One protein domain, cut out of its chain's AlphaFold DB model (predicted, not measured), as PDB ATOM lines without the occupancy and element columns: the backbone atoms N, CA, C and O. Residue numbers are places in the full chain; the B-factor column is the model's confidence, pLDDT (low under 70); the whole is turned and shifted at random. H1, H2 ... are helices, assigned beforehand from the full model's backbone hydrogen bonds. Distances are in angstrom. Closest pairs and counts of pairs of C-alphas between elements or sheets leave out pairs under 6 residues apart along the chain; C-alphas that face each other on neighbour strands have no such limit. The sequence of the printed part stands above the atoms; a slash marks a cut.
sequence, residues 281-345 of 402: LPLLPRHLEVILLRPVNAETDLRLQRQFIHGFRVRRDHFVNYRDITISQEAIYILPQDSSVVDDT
ATOM      1  N   LEU A 281     -26.477  16.053  -3.768       85.25
ATOM      2  CA  LEU A 281     -27.195  14.939  -3.135       85.25
ATOM      3  C   LEU A 281     -26.503  14.508  -1.830       85.25
ATOM      4  O   LEU A 281     -25.314  14.750  -1.672       85.25
ATOM      5  N   PRO A 282     -27.179  13.822  -0.894       85.50
ATOM      6  CA  PRO A 282     -28.615  13.562  -0.852       85.50
ATOM      7  C   PRO A 282     -29.416  14.799  -0.417       85.50
ATOM      8  O   PRO A 282     -28.940  15.620   0.365       85.50
ATOM      9  N   LEU A 283     -30.667  14.898  -0.870       84.12
ATOM     10  CA  LEU A 283     -31.627  15.852  -0.315       84.12
ATOM     11  C   LEU A 283     -32.177  15.344   1.017       84.12
ATOM     12  O   LEU A 283     -32.303  14.141   1.248       84.12
ATOM     13  N   LEU A 284     -32.543  16.279   1.891       85.94
ATOM     14  CA  LEU A 284     -33.247  15.943   3.122       85.94
ATOM     15  C   LEU A 284     -34.731  15.675   2.826       85.94
ATOM     16  O   LEU A 284     -35.294  16.358   1.974       85.94
ATOM     17  N   PRO A 285     -35.391  14.771   3.572       83.06
ATOM     18  CA  PRO A 285     -36.813  14.451   3.422       83.06
ATOM     19  C   PRO A 285     -37.728  15.680   3.366       83.06
ATOM     20  O   PRO A 285     -38.616  15.757   2.527       83.06
ATOM     21  N   ARG A 286     -37.451  16.687   4.202       78.00
ATOM     22  CA  ARG A 286     -38.171  17.972   4.249       78.00
ATOM     23  C   ARG A 286     -38.028  18.853   3.003       78.00
ATOM     24  O   ARG A 286     -38.761  19.823   2.873       78.00
ATOM     25  N   HIS A 287     -37.052  18.573   2.144       79.00
ATOM     26  CA  HIS A 287     -36.807  19.299   0.897       79.00
ATOM     27  C   HIS A 287     -37.259  18.488  -0.331       79.00
ATOM     28  O   HIS A 287     -37.013  18.910  -1.453       79.00
ATOM     29  N   LEU A 288     -37.873  17.314  -0.130       75.06
ATOM     30  CA  LEU A 288     -38.421  16.495  -1.207       75.06
ATOM     31  C   LEU A 288     -39.902  16.818  -1.415       75.06
ATOM     32  O   LEU A 288     -40.716  16.663  -0.506       75.06
ATOM     33  N   GLU A 289     -40.261  17.181  -2.641       69.38
ATOM     34  CA  GLU A 289     -41.650  17.341  -3.077       69.38
ATOM     35  C   GLU A 289     -42.214  15.985  -3.519       69.38
ATOM     36  O   GLU A 289     -42.333  15.677  -4.703       69.38
ATOM     37  N   VAL A 290     -42.497  15.114  -2.547       68.31
ATOM     38  CA  VAL A 290     -42.979  13.749  -2.805       68.31
ATOM     39  C   VAL A 290     -44.344  13.506  -2.174       68.31
ATOM     40  O   VAL A 290     -44.567  13.788  -1.000       68.31
ATOM     41  N   ILE A 291     -45.263  12.922  -2.947       68.00
ATOM     42  CA  ILE A 291     -46.553  12.447  -2.434       68.00
ATOM     43  C   ILE A 291     -46.372  11.018  -1.923       68.00
ATOM     44  O   ILE A 291     -46.166  10.083  -2.699       68.00
ATOM     45  N   LEU A 292     -46.476  10.837  -0.606       70.88
ATOM     46  CA  LEU A 292     -46.363   9.528   0.024       70.88
ATOM     47  C   LEU A 292     -47.739   8.877   0.213       70.88
ATOM     48  O   LEU A 292     -48.504   9.246   1.102       70.88
ATOM     49  N   LEU A 293     -48.040   7.849  -0.583       74.94
ATOM     50  CA  LEU A 293     -49.266   7.065  -0.422       74.94
ATOM     51  C   LEU A 293     -49.083   5.988   0.659       74.94
ATOM     52  O   LEU A 293     -48.416   4.973   0.446       74.94
ATOM     53  N   ARG A 294     -49.704   6.195   1.825       71.19
ATOM     54  CA  ARG A 294     -49.743   5.221   2.928       71.19
ATOM     55  C   ARG A 294     -51.089   4.479   2.930       71.19
ATOM     56  O   ARG A 294     -52.133   5.129   2.919       71.19
ATOM     57  N   PRO A 295     -51.113   3.134   2.976       71.88
ATOM     58  CA  PRO A 295     -52.370   2.409   3.111       71.88
ATOM     59  C   PRO A 295     -53.004   2.684   4.484       71.88
ATOM     60  O   PRO A 295     -52.310   2.745   5.495       71.88
ATOM     61  N   VAL A 296     -54.333   2.816   4.531       72.50
ATOM     62  CA  VAL A 296     -55.094   3.228   5.733       72.50
ATOM     63  C   VAL A 296     -54.871   2.294   6.934       72.50
ATOM     64  O   VAL A 296     -54.954   2.706   8.085       72.50
ATOM     65  N   ASN A 297     -54.550   1.026   6.684       77.62
ATOM     66  CA  ASN A 297     -54.266   0.028   7.714       77.62
ATOM     67  C   ASN A 297     -52.771  -0.106   8.063       77.62
ATOM     68  O   ASN A 297     -52.403  -1.037   8.779       77.62
ATOM     69  N   ALA A 298     -51.904   0.787   7.574       71.88
ATOM     70  CA  ALA A 298     -50.468   0.735   7.854       71.88
ATOM     71  C   ALA A 298     -50.140   0.902   9.345       71.88
ATOM     72  O   ALA A 298     -49.148   0.352   9.803       71.88
ATOM     73  N   GLU A 299     -50.958   1.646  10.094       72.25
ATOM     74  CA  GLU A 299     -50.744   1.886  11.528       72.25
ATOM     75  C   GLU A 299     -51.345   0.785  12.408       72.25
ATOM     76  O   GLU A 299     -50.886   0.556  13.524       72.25
ATOM     77  N   THR A 300     -52.356   0.073  11.906       80.62
ATOM     78  CA  THR A 300     -53.045  -0.988  12.652       80.62
ATOM     79  C   THR A 300     -52.415  -2.363  12.438       80.62
ATOM     80  O   THR A 300     -52.419  -3.186  13.353       80.62
ATOM     81  N   ASP A 301     -51.848  -2.628  11.257       84.62
ATOM     82  CA  ASP A 301     -51.145  -3.876  10.954       84.62
ATOM     83  C   ASP A 301     -49.626  -3.705  11.108       84.62
ATOM     84  O   ASP A 301     -48.945  -3.165  10.234       84.62
ATOM     85  N   LEU A 302     -49.074  -4.264  12.192       83.25
ATOM     86  CA  LEU A 302     -47.635  -4.260  12.492       83.25
ATOM     87  C   LEU A 302     -46.769  -4.797  11.342       83.25
ATOM     88  O   LEU A 302     -45.601  -4.419  11.219       83.25
ATOM     89  N   ARG A 303     -47.294  -5.697  10.500       84.50
ATOM     90  CA  ARG A 303     -46.549  -6.230   9.356       84.50
ATOM     91  C   ARG A 303     -46.395  -5.177   8.266       84.50
ATOM     92  O   ARG A 303     -45.297  -5.023   7.736       84.50
ATOM     93  N   LEU A 304     -47.478  -4.469   7.950       79.50
ATOM     94  CA  LEU A 304     -47.468  -3.381   6.972       79.50
ATOM     95  C   LEU A 304     -46.663  -2.197   7.497       79.50
ATOM     96  O   LEU A 304     -45.854  -1.655   6.751       79.50
ATOM     97  N   GLN A 305     -46.790  -1.881   8.787       80.75
ATOM     98  CA  GLN A 305     -45.991  -0.851   9.445       80.75
ATOM     99  C   GLN A 305     -44.489  -1.124   9.298       80.75
ATOM    100  O   GLN A 305     -43.742  -0.266   8.838       80.75
ATOM    101  N   ARG A 306     -44.040  -2.346   9.620       83.25
ATOM    102  CA  ARG A 306     -42.628  -2.740   9.476       83.25
ATOM    103  C   ARG A 306     -42.170  -2.680   8.025       83.25
ATOM    104  O   ARG A 306     -41.102  -2.144   7.755       83.25
ATOM    105  N   GLN A 307     -42.964  -3.216   7.095       83.00
ATOM    106  CA  GLN A 307     -42.646  -3.171   5.664       83.00
ATOM    107  C   GLN A 307     -42.491  -1.733   5.164       83.00
ATOM    108  O   GLN A 307     -41.548  -1.442   4.433       83.00
ATOM    109  N   PHE A 308     -43.377  -0.843   5.604       81.44
ATOM    110  CA  PHE A 308     -43.345   0.567   5.254       81.44
ATOM    111  C   PHE A 308     -42.100   1.253   5.829       81.44
ATOM    112  O   PHE A 308     -41.310   1.805   5.072       81.44
ATOM    113  N   ILE A 309     -41.845   1.116   7.134       82.81
ATOM    114  CA  ILE A 309     -40.660   1.672   7.816       82.81
ATOM    115  C   ILE A 309     -39.356   1.197   7.156       82.81
ATOM    116  O   ILE A 309     -38.447   2.002   6.946       82.81
ATOM    117  N   HIS A 310     -39.269  -0.088   6.789       83.19
ATOM    118  CA  HIS A 310     -38.098  -0.651   6.111       83.19
ATOM    119  C   HIS A 310     -37.857  -0.061   4.718       83.19
ATOM    120  O   HIS A 310     -36.698   0.018   4.309       83.19
ATOM    121  N   GLY A 311     -38.911   0.355   4.008       80.62
ATOM    122  CA  GLY A 311     -38.796   0.991   2.693       80.62
ATOM    123  C   GLY A 311     -38.119   2.364   2.737       80.62
ATOM    124  O   GLY A 311     -37.442   2.740   1.790       80.62
ATOM    125  N   PHE A 312     -38.234   3.068   3.864       82.94
ATOM    126  CA  PHE A 312     -37.662   4.403   4.085       82.94
ATOM    127  C   PHE A 312     -36.462   4.381   5.037       82.94
ATOM    128  O   PHE A 312     -36.129   5.392   5.654       82.94
ATOM    129  N   ARG A 313     -35.831   3.216   5.214       85.06
ATOM    130  CA  ARG A 313     -34.646   3.080   6.062       85.06
ATOM    131  C   ARG A 313     -33.426   3.650   5.346       85.06
ATOM    132  O   ARG A 313     -33.057   3.166   4.277       85.06
ATOM    133  N   VAL A 314     -32.761   4.614   5.969       84.81
ATOM    134  CA  VAL A 314     -31.533   5.209   5.439       84.81
ATOM    135  C   VAL A 314     -30.358   4.262   5.663       84.81
ATOM    136  O   VAL A 314     -30.103   3.813   6.780       84.81
ATOM    137  N   ARG A 315     -29.613   3.989   4.591       82.88
ATOM    138  CA  ARG A 315     -28.330   3.279   4.621       82.88
ATOM    139  C   ARG A 315     -27.275   4.230   4.079       82.88
ATOM    140  O   ARG A 315     -27.445   4.755   2.984       82.88
ATOM    141  N   ARG A 316     -26.218   4.478   4.851       76.00
ATOM    142  CA  ARG A 316     -25.146   5.424   4.486       76.00
ATOM    143  C   ARG A 316     -24.001   4.757   3.704       76.00
ATOM    144  O   ARG A 316     -22.956   5.369   3.510       76.00
ATOM    145  N   ASP A 317     -24.189   3.513   3.273       70.81
ATOM    146  CA  ASP A 317     -23.153   2.724   2.614       70.81
ATOM    147  C   ASP A 317     -23.122   3.004   1.103       70.81
ATOM    148  O   ASP A 317     -24.154   2.952   0.441       70.81
ATOM    149  N   HIS A 318     -21.918   3.217   0.564       63.19
ATOM    150  CA  HIS A 318     -21.604   3.329  -0.869       63.19
ATOM    151  C   HIS A 318     -22.333   4.451  -1.633       63.19
ATOM    152  O   HIS A 318     -23.233   4.203  -2.435       63.19
ATOM    153  N   PHE A 319     -21.861   5.692  -1.483       65.75
ATOM    154  CA  PHE A 319     -22.175   6.752  -2.444       65.75
ATOM    155  C   PHE A 319     -21.300   6.585  -3.690       65.75
ATOM    156  O   PHE A 319     -20.072   6.583  -3.605       65.75
ATOM    157  N   VAL A 320     -21.933   6.403  -4.849       66.56
ATOM    158  CA  VAL A 320     -21.241   6.366  -6.141       66.56
ATOM    159  C   VAL A 320     -20.952   7.802  -6.565       66.56
ATOM    160  O   VAL A 320     -21.847   8.644  -6.558       66.56
ATOM    161  N   ASN A 321     -19.706   8.082  -6.944       65.50
ATOM    162  CA  ASN A 321     -19.342   9.380  -7.500       65.50
ATOM    163  C   ASN A 321     -19.901   9.491  -8.923       65.50
ATOM    164  O   ASN A 321     -19.440   8.799  -9.833       65.50
ATOM    165  N   TYR A 322     -20.880  10.371  -9.113       70.62
ATOM    166  CA  TYR A 322     -21.332  10.796 -10.435       70.62
ATOM    167  C   TYR A 322     -20.470  11.977 -10.905       70.62
ATOM    168  O   TYR A 322     -19.973  12.737 -10.079       70.62
ATOM    169  N   ARG A 323     -20.256  12.122 -12.222       70.94
ATOM    170  CA  ARG A 323     -19.365  13.166 -12.775       70.94
ATOM    171  C   ARG A 323     -19.817  14.589 -12.432       70.94
ATOM    172  O   ARG A 323     -18.957  15.428 -12.194       70.94
ATOM    173  N   ASP A 324     -21.129  14.803 -12.335       77.62
ATOM    174  CA  ASP A 324     -21.734  16.137 -12.255       77.62
ATOM    175  C   ASP A 324     -22.600  16.336 -10.991       77.62
ATOM    176  O   ASP A 324     -23.378  17.277 -10.917       77.62
ATOM    177  N   ILE A 325     -22.482  15.456  -9.982       78.44
ATOM    178  CA  ILE A 325     -23.250  15.551  -8.727       78.44
ATOM    179  C   ILE A 325     -22.299  15.582  -7.532       78.44
ATOM    180  O   ILE A 325     -21.518  14.657  -7.302       78.44
ATOM    181  N   THR A 326     -22.414  16.632  -6.728       84.69
ATOM    182  CA  THR A 326     -21.675  16.817  -5.480       84.69
ATOM    183  C   THR A 326     -22.383  16.098  -4.334       84.69
ATOM    184  O   THR A 326     -23.567  16.309  -4.083       84.69
ATOM    185  N   ILE A 327     -21.655  15.266  -3.588       86.12
ATOM    186  CA  ILE A 327     -22.205  14.603  -2.402       86.12
ATOM    187  C   ILE A 327     -22.031  15.503  -1.165       86.12
ATOM    188  O   ILE A 327     -20.909  15.669  -0.683       86.12
ATOM    189  N   SER A 328     -23.120  16.066  -0.626       85.69
ATOM    190  CA  SER A 328     -23.105  16.833   0.631       85.69
ATOM    191  C   SER A 328     -22.942  15.902   1.829       85.69
ATOM    192  O   SER A 328     -23.817  15.096   2.155       85.69
ATOM    193  N   GLN A 329     -21.821  16.057   2.530       85.25
ATOM    194  CA  GLN A 329     -21.540  15.307   3.753       85.25
ATOM    195  C   GLN A 329     -22.429  15.779   4.905       85.25
ATOM    196  O   GLN A 329     -22.888  14.973   5.711       85.25
ATOM    197  N   GLU A 330     -22.736  17.072   4.952       86.75
ATOM    198  CA  GLU A 330     -23.612  17.686   5.948       86.75
ATOM    199  C   GLU A 330     -25.007  17.053   5.912       86.75
ATOM    200  O   GLU A 330     -25.542  16.677   6.956       86.75
ATOM    201  N   ALA A 331     -25.572  16.859   4.715       84.25
ATOM    202  CA  ALA A 331     -26.857  16.186   4.547       84.25
ATOM    203  C   ALA A 331     -26.803  14.718   5.006       84.25
ATOM    204  O   ALA A 331     -27.717  14.253   5.690       84.25
ATOM    205  N   ILE A 332     -25.710  14.003   4.716       84.81
ATOM    206  CA  ILE A 332     -25.501  12.614   5.165       84.81
ATOM    207  C   ILE A 332     -25.459  12.518   6.696       84.81
ATOM    208  O   ILE A 332     -26.051  11.596   7.266       84.81
ATOM    209  N   TYR A 333     -24.798  13.465   7.373       85.69
ATOM    210  CA  TYR A 333     -24.732  13.491   8.837       85.69
ATOM    211  C   TYR A 333     -26.094  13.747   9.490       85.69
ATOM    212  O   TYR A 333     -26.356  13.187  10.557       85.69
ATOM    213  N   ILE A 334     -26.959  14.539   8.849       86.56
ATOM    214  CA  ILE A 334     -28.314  14.834   9.338       86.56
ATOM    215  C   ILE A 334     -29.241  13.616   9.199       86.56
ATOM    216  O   ILE A 334     -30.044  13.362  10.094       86.56
ATOM    217  N   LEU A 335     -29.141  12.848   8.109       85.31
ATOM    218  CA  LEU A 335     -30.000  11.680   7.872       85.31
ATOM    219  C   LEU A 335     -29.701  10.558   8.873       85.31
ATOM    220  O   LEU A 335     -28.548  10.152   8.951       85.31
ATOM    221  N   PRO A 336     -30.672   9.980   9.594       83.94
ATOM    222  CA  PRO A 336     -30.383   9.004  10.640       83.94
ATOM    223  C   PRO A 336     -29.758   7.723  10.065       83.94
ATOM    224  O   PRO A 336     -30.203   7.210   9.047       83.94
ATOM    225  N   GLN A 337     -28.730   7.166  10.710       83.00
ATOM    226  CA  GLN A 337     -28.133   5.907  10.251       83.00
ATOM    227  C   GLN A 337     -29.024   4.726  10.626       83.00
ATOM    228  O   GLN A 337     -29.383   4.571  11.791       83.00
ATOM    229  N   ASP A 338     -29.355   3.881   9.647       81.06
ATOM    230  CA  ASP A 338     -30.086   2.628   9.849       81.06
ATOM    231  C   ASP A 338     -31.491   2.771  10.467       81.06
ATOM    232  O   ASP A 338     -32.109   1.764  10.834       81.06
ATOM    233  N   SER A 339     -32.026   3.995  10.505       82.88
ATOM    234  CA  SER A 339     -33.385   4.324  10.944       82.88
ATOM    235  C   SER A 339     -34.241   4.824   9.777       82.88
ATOM    236  O   SER A 339     -33.750   5.015   8.663       82.88
ATOM    237  N   SER A 340     -35.538   4.991  10.020       83.25
ATOM    238  CA  SER A 340     -36.519   5.432   9.025       83.25
ATOM    239  C   SER A 340     -36.685   6.950   9.020       83.25
ATOM    240  O   SER A 340     -36.660   7.559  10.085       83.25
ATOM    241  N   VAL A 341     -36.894   7.536   7.838       84.25
ATOM    242  CA  VAL A 341     -37.158   8.980   7.646       84.25
ATOM    243  C   VAL A 341     -38.619   9.296   7.319       84.25
ATOM    244  O   VAL A 341     -38.936  10.397   6.878       84.25
ATOM    245  N   VAL A 342     -39.533   8.336   7.505       77.94
ATOM    246  CA  VAL A 342     -40.967   8.531   7.216       77.94
ATOM    247  C   VAL A 342     -41.529   9.742   7.958       77.94
ATOM    248  O   VAL A 342     -42.277  10.518   7.372       77.94
ATOM    249  N   ASP A 343     -41.148   9.921   9.221       76.25
ATOM    250  CA  ASP A 343     -41.674  10.998  10.065       76.25
ATOM    251  C   ASP A 343     -41.069  12.372   9.722       76.25
ATOM    252  O   ASP A 343     -41.635  13.401  10.081       76.25
ATOM    253  N   ASP A 344     -39.963  12.394   8.967       72.56
ATOM    254  CA  ASP A 344     -39.307  13.617   8.492       72.56
ATOM    255  C   ASP A 344     -39.880  14.107   7.146       72.56
ATOM    256  O   ASP A 344     -39.503  15.179   6.662       72.56
ATOM    257  N   THR A 345     -40.775  13.327   6.522       68.06
ATOM    258  CA  THR A 345     -41.486  13.713   5.292       68.06
ATOM    259  C   THR A 345     -42.787  14.442   5.614       68.06
ATOM    260  O   THR A 345     -43.529  14.057   6.520       68.06
TER     261      THR A 345
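Overview. This is residues 281 to 345 of the 402 residues of an uncharacterized protein of Talaromyces stipitatus (strain ATCC 10500 / CBS 375.48 / QM 6759 / NRRL 1006) (UniProt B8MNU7). This model has little regular structure: a loose, elongated tangle of loops, with the short helix H1 in one half of its length and the shorter H2 in the other. The printed part has 65 residues with two named helices, H1 then H2, and no named strand; the class is all helix, though the helices hold only 16 residues. It is loose, with a radius of gyration of the C-alphas of 13.9 A and spans of 43 by 23 by 19 A.

Along the chain. Find C-alpha 302 at (-47.635, -4.260, 12.492); from there H1, residues 302 to 311, runs 14.2 A. H2, residues 329 to 334, ends at C-alpha 334, at (-28.314, 14.834, 9.338).

Arrangement. H1 and H2 are apart, with no C-alpha of the one within 8 A of the other. In both, every O i to N i+4 pair is within hydrogen-bond range.

Size, cuts and confidence. Look to Thr 300 and Arg 323 for the C-alphas farthest apart, 44.5 A. The link from H1 to H2 is long, 17 residues. The printed part has no cut. Confidence is under 70 at residues 289 to 291, 318 to 321 and 345.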